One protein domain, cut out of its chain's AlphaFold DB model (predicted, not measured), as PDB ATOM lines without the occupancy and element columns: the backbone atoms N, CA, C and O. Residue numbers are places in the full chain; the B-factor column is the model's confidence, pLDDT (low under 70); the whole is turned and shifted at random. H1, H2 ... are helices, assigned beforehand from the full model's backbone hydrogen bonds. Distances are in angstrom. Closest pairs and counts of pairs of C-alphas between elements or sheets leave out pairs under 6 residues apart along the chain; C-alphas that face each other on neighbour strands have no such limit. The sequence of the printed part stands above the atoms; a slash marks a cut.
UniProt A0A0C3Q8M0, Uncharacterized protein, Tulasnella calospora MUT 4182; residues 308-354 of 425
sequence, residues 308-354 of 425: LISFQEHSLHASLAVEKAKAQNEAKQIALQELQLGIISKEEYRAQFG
ATOM      1  N   LEU A 308      15.315  -6.675   6.014       80.75
ATOM      2  CA  LEU A 308      15.070  -6.797   4.575       80.75
ATOM      3  C   LEU A 308      15.009  -8.264   4.124       80.75
ATOM      4  O   LEU A 308      14.093  -8.635   3.391       80.75
ATOM      5  N   ILE A 309      15.922  -9.105   4.621       90.00
ATOM      6  CA  ILE A 309      15.914 -10.553   4.361       90.00
ATOM      7  C   ILE A 309      14.617 -11.176   4.887       90.00
ATOM      8  O   ILE A 309      13.933 -11.870   4.140       90.00
ATOM      9  N   SER A 310      14.208 -10.853   6.119       86.00
ATOM     10  CA  SER A 310      12.977 -11.404   6.701       86.00
ATOM     11  C   SER A 310      11.716 -11.025   5.919       86.00
ATOM     12  O   SER A 310      10.788 -11.824   5.803       86.00
ATOM     13  N   PHE A 311      11.685  -9.824   5.333       85.25
ATOM     14  CA  PHE A 311      10.577  -9.395   4.485       85.25
ATOM     15  C   PHE A 311      10.525 -10.199   3.181       85.25
ATOM     16  O   PHE A 311       9.455 -10.656   2.775       85.25
ATOM     17  N   GLN A 312      11.679 -10.418   2.545       89.69
ATOM     18  CA  GLN A 312      11.770 -11.214   1.324       89.69
ATOM     19  C   GLN A 312      11.416 -12.688   1.578       89.69
ATOM     20  O   GLN A 312      10.653 -13.272   0.809       89.69
ATOM     21  N   GLU A 313      11.892 -13.269   2.681       92.19
ATOM     22  CA  GLU A 313      11.531 -14.623   3.114       92.19
ATOM     23  C   GLU A 313      10.027 -14.749   3.376       92.19
ATOM     24  O   GLU A 313       9.396 -15.688   2.893       92.19
ATOM     25  N   HIS A 314       9.423 -13.783   4.074       88.56
ATOM     26  CA  HIS A 314       7.983 -13.781   4.322       88.56
ATOM     27  C   HIS A 314       7.179 -13.711   3.014       88.56
ATOM     28  O   HIS A 314       6.190 -14.427   2.856       88.56
ATOM     29  N   SER A 315       7.615 -12.892   2.051       86.81
ATOM     30  CA  SER A 315       6.986 -12.818   0.728       86.81
ATOM     31  C   SER A 315       7.090 -14.142  -0.037       86.81
ATOM     32  O   SER A 315       6.113 -14.571  -0.653       86.81
ATOM     33  N   LEU A 316       8.246 -14.812   0.013       92.75
ATOM     34  CA  LEU A 316       8.442 -16.122  -0.618       92.75
ATOM     35  C   LEU A 316       7.582 -17.204   0.044       92.75
ATOM     36  O   LEU A 316       6.932 -17.982  -0.653       92.75
ATOM     37  N   HIS A 317       7.512 -17.224   1.376       92.88
ATOM     38  CA  HIS A 317       6.656 -18.153   2.113       92.88
ATOM     39  C   HIS A 317       5.171 -17.942   1.816       92.88
ATOM     40  O   HIS A 317       4.452 -18.921   1.621       92.88
ATOM     41  N   ALA A 318       4.717 -16.689   1.733       88.31
ATOM     42  CA  ALA A 318       3.344 -16.371   1.355       88.31
ATOM     43  C   ALA A 318       3.025 -16.860  -0.069       88.31
ATOM     44  O   ALA A 318       2.006 -17.517  -0.276       88.31
ATOM     45  N   SER A 319       3.926 -16.627  -1.031       86.44
ATOM     46  CA  SER A 319       3.769 -17.119  -2.406       86.44
ATOM     47  C   SER A 319       3.694 -18.648  -2.467       86.44
ATOM     48  O   SER A 319       2.807 -19.200  -3.115       86.44
ATOM     49  N   LEU A 320       4.579 -19.343  -1.745       94.88
ATOM     50  CA  LEU A 320       4.610 -20.807  -1.704       94.88
ATOM     51  C   LEU A 320       3.359 -21.387  -1.028       94.88
ATOM     52  O   LEU A 320       2.856 -22.432  -1.439       94.88
ATOM     53  N   ALA A 321       2.821 -20.711  -0.010       93.38
ATOM     54  CA  ALA A 321       1.569 -21.106   0.629       93.38
ATOM     55  C   ALA A 321       0.375 -20.998  -0.333       93.38
ATOM     56  O   ALA A 321      -0.439 -21.923  -0.392       93.38
ATOM     57  N   VAL A 322       0.299 -19.919  -1.121       89.19
ATOM     58  CA  VAL A 322      -0.737 -19.734  -2.153       89.19
ATOM     59  C   VAL A 322      -0.626 -20.807  -3.236       89.19
ATOM     60  O   VAL A 322      -1.626 -21.436  -3.584       89.19
ATOM     61  N   GLU A 323       0.583 -21.076  -3.727       92.00
ATOM     62  CA  GLU A 323       0.820 -22.108  -4.741       92.00
ATOM     63  C   GLU A 323       0.439 -23.505  -4.229       92.00
ATOM     64  O   GLU A 323      -0.254 -24.260  -4.913       92.00
ATOM     65  N   LYS A 324       0.789 -23.825  -2.979       96.12
ATOM     66  CA  LYS A 324       0.402 -25.085  -2.339       96.12
ATOM     67  C   LYS A 324      -1.114 -25.208  -2.171       96.12
ATOM     68  O   LYS A 324      -1.658 -26.287  -2.399       96.12
ATOM     69  N   ALA A 325      -1.801 -24.130  -1.789       92.44
ATOM     70  CA  ALA A 325      -3.259 -24.118  -1.681       92.44
ATOM     71  C   ALA A 325      -3.928 -24.323  -3.051       92.44
ATOM     72  O   ALA A 325      -4.880 -25.098  -3.165       92.44
ATOM     73  N   LYS A 326      -3.388 -23.700  -4.105       93.25
ATOM     74  CA  LYS A 326      -3.842 -23.899  -5.486       93.25
ATOM     75  C   LYS A 326      -3.662 -25.350  -5.935       93.25
ATOM     76  O   LYS A 326      -4.633 -25.962  -6.369       93.25
ATOM     77  N   ALA A 327      -2.477 -25.929  -5.735       95.50
ATOM     78  CA  ALA A 327      -2.206 -27.328  -6.067       95.50
ATOM     79  C   ALA A 327      -3.129 -28.299  -5.305       95.50
ATOM     80  O   ALA A 327      -3.610 -29.281  -5.867       95.50
ATOM     81  N   GLN A 328      -3.441 -28.011  -4.036       94.69
ATOM     82  CA  GLN A 328      -4.413 -28.798  -3.270       94.69
ATOM     83  C   GLN A 328      -5.840 -28.685  -3.822       94.69
ATOM     84  O   GLN A 328      -6.573 -29.674  -3.813       94.69
ATOM     85  N   ASN A 329      -6.249 -27.509  -4.298       92.31
ATOM     86  CA  ASN A 329      -7.562 -27.323  -4.915       92.31
ATOM     87  C   ASN A 329      -7.664 -28.031  -6.271       92.31
ATOM     88  O   ASN A 329      -8.677 -28.673  -6.537       92.31
ATOM     89  N   GLU A 330      -6.615 -27.983  -7.092       94.88
ATOM     90  CA  GLU A 330      -6.548 -28.732  -8.354       94.88
ATOM     91  C   GLU A 330      -6.605 -30.246  -8.104       94.88
ATOM     92  O   GLU A 330      -7.404 -30.944  -8.727       94.88
ATOM     93  N   ALA A 331      -5.865 -30.753  -7.109       96.06
ATOM     94  CA  ALA A 331      -5.933 -32.159  -6.709       96.06
ATOM     95  C   ALA A 331      -7.347 -32.580  -6.255       96.06
ATOM     96  O   ALA A 331      -7.809 -33.664  -6.608       96.06
ATOM     97  N   LYS A 332      -8.068 -31.716  -5.522       95.62
ATOM     98  CA  LYS A 332      -9.477 -31.955  -5.154       95.62
ATOM     99  C   LYS A 332     -10.393 -32.014  -6.374       95.62
ATOM    100  O   LYS A 332     -11.281 -32.859  -6.413       95.62
ATOM    101  N   GLN A 333     -10.195 -31.131  -7.355       95.75
ATOM    102  CA  GLN A 333     -11.000 -31.124  -8.579       95.75
ATOM    103  C   GLN A 333     -10.792 -32.397  -9.403       95.75
ATOM    104  O   GLN A 333     -11.774 -32.982  -9.853       95.75
ATOM    105  N   ILE A 334      -9.543 -32.851  -9.546       96.94
ATOM    106  CA  ILE A 334      -9.216 -34.102 -10.245       96.94
ATOM    107  C   ILE A 334      -9.870 -35.291  -9.534       96.94
ATOM    108  O   ILE A 334     -10.610 -36.041 -10.163       96.94
ATOM    109  N   ALA A 335      -9.697 -35.413  -8.216       97.12
ATOM    110  CA  ALA A 335     -10.303 -36.503  -7.452       97.12
ATOM    111  C   ALA A 335     -11.843 -36.486  -7.525       97.12
ATOM    112  O   ALA A 335     -12.490 -37.529  -7.585       97.12
ATOM    113  N   LEU A 336     -12.465 -35.304  -7.575       97.12
ATOM    114  CA  LEU A 336     -13.913 -35.187  -7.755       97.12
ATOM    115  C   LEU A 336     -14.356 -35.681  -9.143       97.12
ATOM    116  O   LEU A 336     -15.374 -36.366  -9.240       97.12
ATOM    117  N   GLN A 337     -13.592 -35.387 -10.200       97.56
ATOM    118  CA  GLN A 337     -13.847 -35.933 -11.539       97.56
ATOM    119  C   GLN A 337     -13.681 -37.459 -11.566       97.56
ATOM    120  O   GLN A 337     -14.527 -38.157 -12.120       97.56
ATOM    121  N   GLU A 338     -12.647 -37.998 -10.919       97.50
ATOM    122  CA  GLU A 338     -12.435 -39.447 -10.802       97.50
ATOM    123  C   GLU A 338     -13.581 -40.140 -10.050       97.50
ATOM    124  O   GLU A 338     -14.019 -41.220 -10.454       97.50
ATOM    125  N   LEU A 339     -14.121 -39.504  -9.003       97.81
ATOM    126  CA  LEU A 339     -15.289 -39.998  -8.268       97.81
ATOM    127  C   LEU A 339     -16.538 -40.027  -9.162       97.81
ATOM    128  O   LEU A 339     -17.302 -40.990  -9.122       97.81
ATOM    129  N   GLN A 340     -16.744 -38.993  -9.985       96.69
ATOM    130  CA  GLN A 340     -17.861 -38.932 -10.939       96.69
ATOM    131  C   GLN A 340     -17.761 -40.003 -12.029       96.69
ATOM    132  O   GLN A 340     -18.782 -40.535 -12.459       96.69
ATOM    133  N   LEU A 341     -16.541 -40.341 -12.451       97.94
ATOM    134  CA  LEU A 341     -16.276 -41.422 -13.401       97.94
ATOM    135  C   LEU A 341     -16.339 -42.818 -12.757       97.94
ATOM    136  O   LEU A 341     -16.241 -43.817 -13.466       97.94
ATOM    137  N   GLY A 342     -16.498 -42.902 -11.431       96.81
ATOM    138  CA  GLY A 342     -16.487 -44.160 -10.684       96.81
ATOM    139  C   GLY A 342     -15.113 -44.836 -10.634       96.81
ATOM    140  O   GLY A 342     -15.041 -46.033 -10.368       96.81
ATOM    141  N   ILE A 343     -14.038 -44.089 -10.912       98.25
ATOM    142  CA  ILE A 343     -12.652 -44.574 -10.857       98.25
ATOM    143  C   ILE A 343     -12.212 -44.733  -9.401       98.25
ATOM    144  O   ILE A 343     -11.586 -45.731  -9.059       98.25
ATOM    145  N   ILE A 344     -12.580 -43.775  -8.547       97.50
ATOM    146  CA  ILE A 344     -12.364 -43.849  -7.100       97.50
ATOM    147  C   ILE A 344     -13.692 -44.034  -6.369       97.50
ATOM    148  O   ILE A 344     -14.741 -43.543  -6.794       97.50
ATOM    149  N   SER A 345     -13.648 -44.742  -5.242       97.81
ATOM    150  CA  SER A 345     -14.814 -44.911  -4.371       97.81
ATOM    151  C   SER A 345     -15.066 -43.669  -3.508       97.81
ATOM    152  O   SER A 345     -14.183 -42.837  -3.280       97.81
ATOM    153  N   LYS A 346     -16.287 -43.537  -2.982       96.56
ATOM    154  CA  LYS A 346     -16.654 -42.414  -2.107       96.56
ATOM    155  C   LYS A 346     -15.878 -42.446  -0.788       96.56
ATOM    156  O   LYS A 346     -15.555 -41.392  -0.240       96.56
ATOM    157  N   GLU A 347     -15.600 -43.641  -0.282       95.94
ATOM    158  CA  GLU A 347     -14.799 -43.889   0.914       95.94
ATOM    159  C   GLU A 347     -13.341 -43.466   0.688       95.94
ATOM    160  O   GLU A 347     -12.764 -42.766   1.513       95.94
ATOM    161  N   GLU A 348     -12.766 -43.799  -0.468       95.94
ATOM    162  CA  GLU A 348     -11.394 -43.421  -0.826       95.94
ATOM    163  C   GLU A 348     -11.229 -41.905  -0.995       95.94
ATOM    164  O   GLU A 348     -10.299 -41.322  -0.432       95.94
ATOM    165  N   TYR A 349     -12.186 -41.238  -1.651       96.19
ATOM    166  CA  TYR A 349     -12.217 -39.773  -1.732       96.19
ATOM    167  C   TYR A 349     -12.257 -39.126  -0.337       96.19
ATOM    168  O   TYR A 349     -11.550 -38.155  -0.055       96.19
ATOM    169  N   ARG A 350     -13.065 -39.667   0.584       94.31
ATOM    170  CA  ARG A 350     -13.154 -39.146   1.956       94.31
ATOM    171  C   ARG A 350     -11.881 -39.374   2.762       94.31
ATOM    172  O   ARG A 350     -11.474 -38.465   3.495       94.31
ATOM    173  N   ALA A 351     -11.240 -40.527   2.603       94.75
ATOM    174  CA  ALA A 351      -9.965 -40.831   3.235       94.75
ATOM    175  C   ALA A 351      -8.850 -39.892   2.740       94.75
ATOM    176  O   ALA A 351      -8.120 -39.329   3.558       94.75
ATOM    177  N   GLN A 352      -8.767 -39.650   1.426       94.44
ATOM    178  CA  GLN A 352      -7.730 -38.822   0.799       94.44
ATOM    179  C   GLN A 352      -7.737 -37.367   1.294       94.44
ATOM    180  O   GLN A 352      -6.676 -36.769   1.479       94.44
ATOM    181  N   PHE A 353      -8.918 -36.807   1.570       93.44
ATOM    182  CA  PHE A 353      -9.066 -35.424   2.046       93.44
ATOM    183  C   PHE A 353      -9.373 -35.310   3.545       93.44
ATOM    184  O   PHE A 353      -9.746 -34.236   4.018       93.44
ATOM    185  N   GLY A 354      -9.210 -36.396   4.310       91.00
ATOM    186  CA  GLY A 354      -9.398 -36.395   5.764       91.00
ATOM    187  C   GLY A 354     -10.833 -36.094   6.218       91.00
ATOM    188  O   GLY A 354     -11.043 -35.680   7.360       91.00
TER     189      GLY A 354
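Overview. This is residues 308 to 354 of the 425 residues of an uncharacterized protein of Tulasnella calospora MUT 4182 (UniProt A0A0C3Q8M0). One long helix, H1, makes nearly the whole length of this rod, and after its last residue, Gln 340, a tight link turns back into a short helix, H2, which folds back beside the last turns of H1. The result is a very uneven helical hairpin, with residues 308 to 327 of H1 sticking out as a long free arm. The printed part has 47 residues with two named helices, H1 then H2, and no named strand, and its class is all helix. It is extended, with a radius of gyration of the C-alphas of 16.0 A and spans of 51 by 17 by 8 A.

Along the chain. H1 is residues 308 to 340, from C-alpha 308 at (15.070, -6.797, 4.575) to C-alpha 340 at (-17.861, -38.932, -10.939), 48.6 A from first to last C-alpha. A tight link of 5 residues follows. H2 is residues 346 to 352, 10.0 A from first to last C-alpha, and it ends with C-alpha 352 at (-7.730, -38.822, 0.799).

Arrangement. H1 and H2 touch, with 4 pairs of C-alphas within 8 A, and H1 does so with residues 335 to 339 alone. The closest C-alphas of the two are those of Leu 339 and Lys 346, 6.8 A apart. The helices run opposite ways at a shallow tilt of 17 degrees and form a helical hairpin. Their centres are 21.2 A apart. In H1 and H2 every O i to N i+4 pair is within hydrogen-bond range.

Size, cuts and confidence. The two C-alphas farthest apart are those of Leu 308 and Gly 342, at 51.2 A, while the first and last printed C-alphas, of Leu 308 and Gly 354, are 38.4 A apart. Residues 308 to 327, which belong to H1, stand free. The printed part has no cut, and no link in it is long. The mean pLDDT of the printed part is 93.6, and no printed residue is under 70.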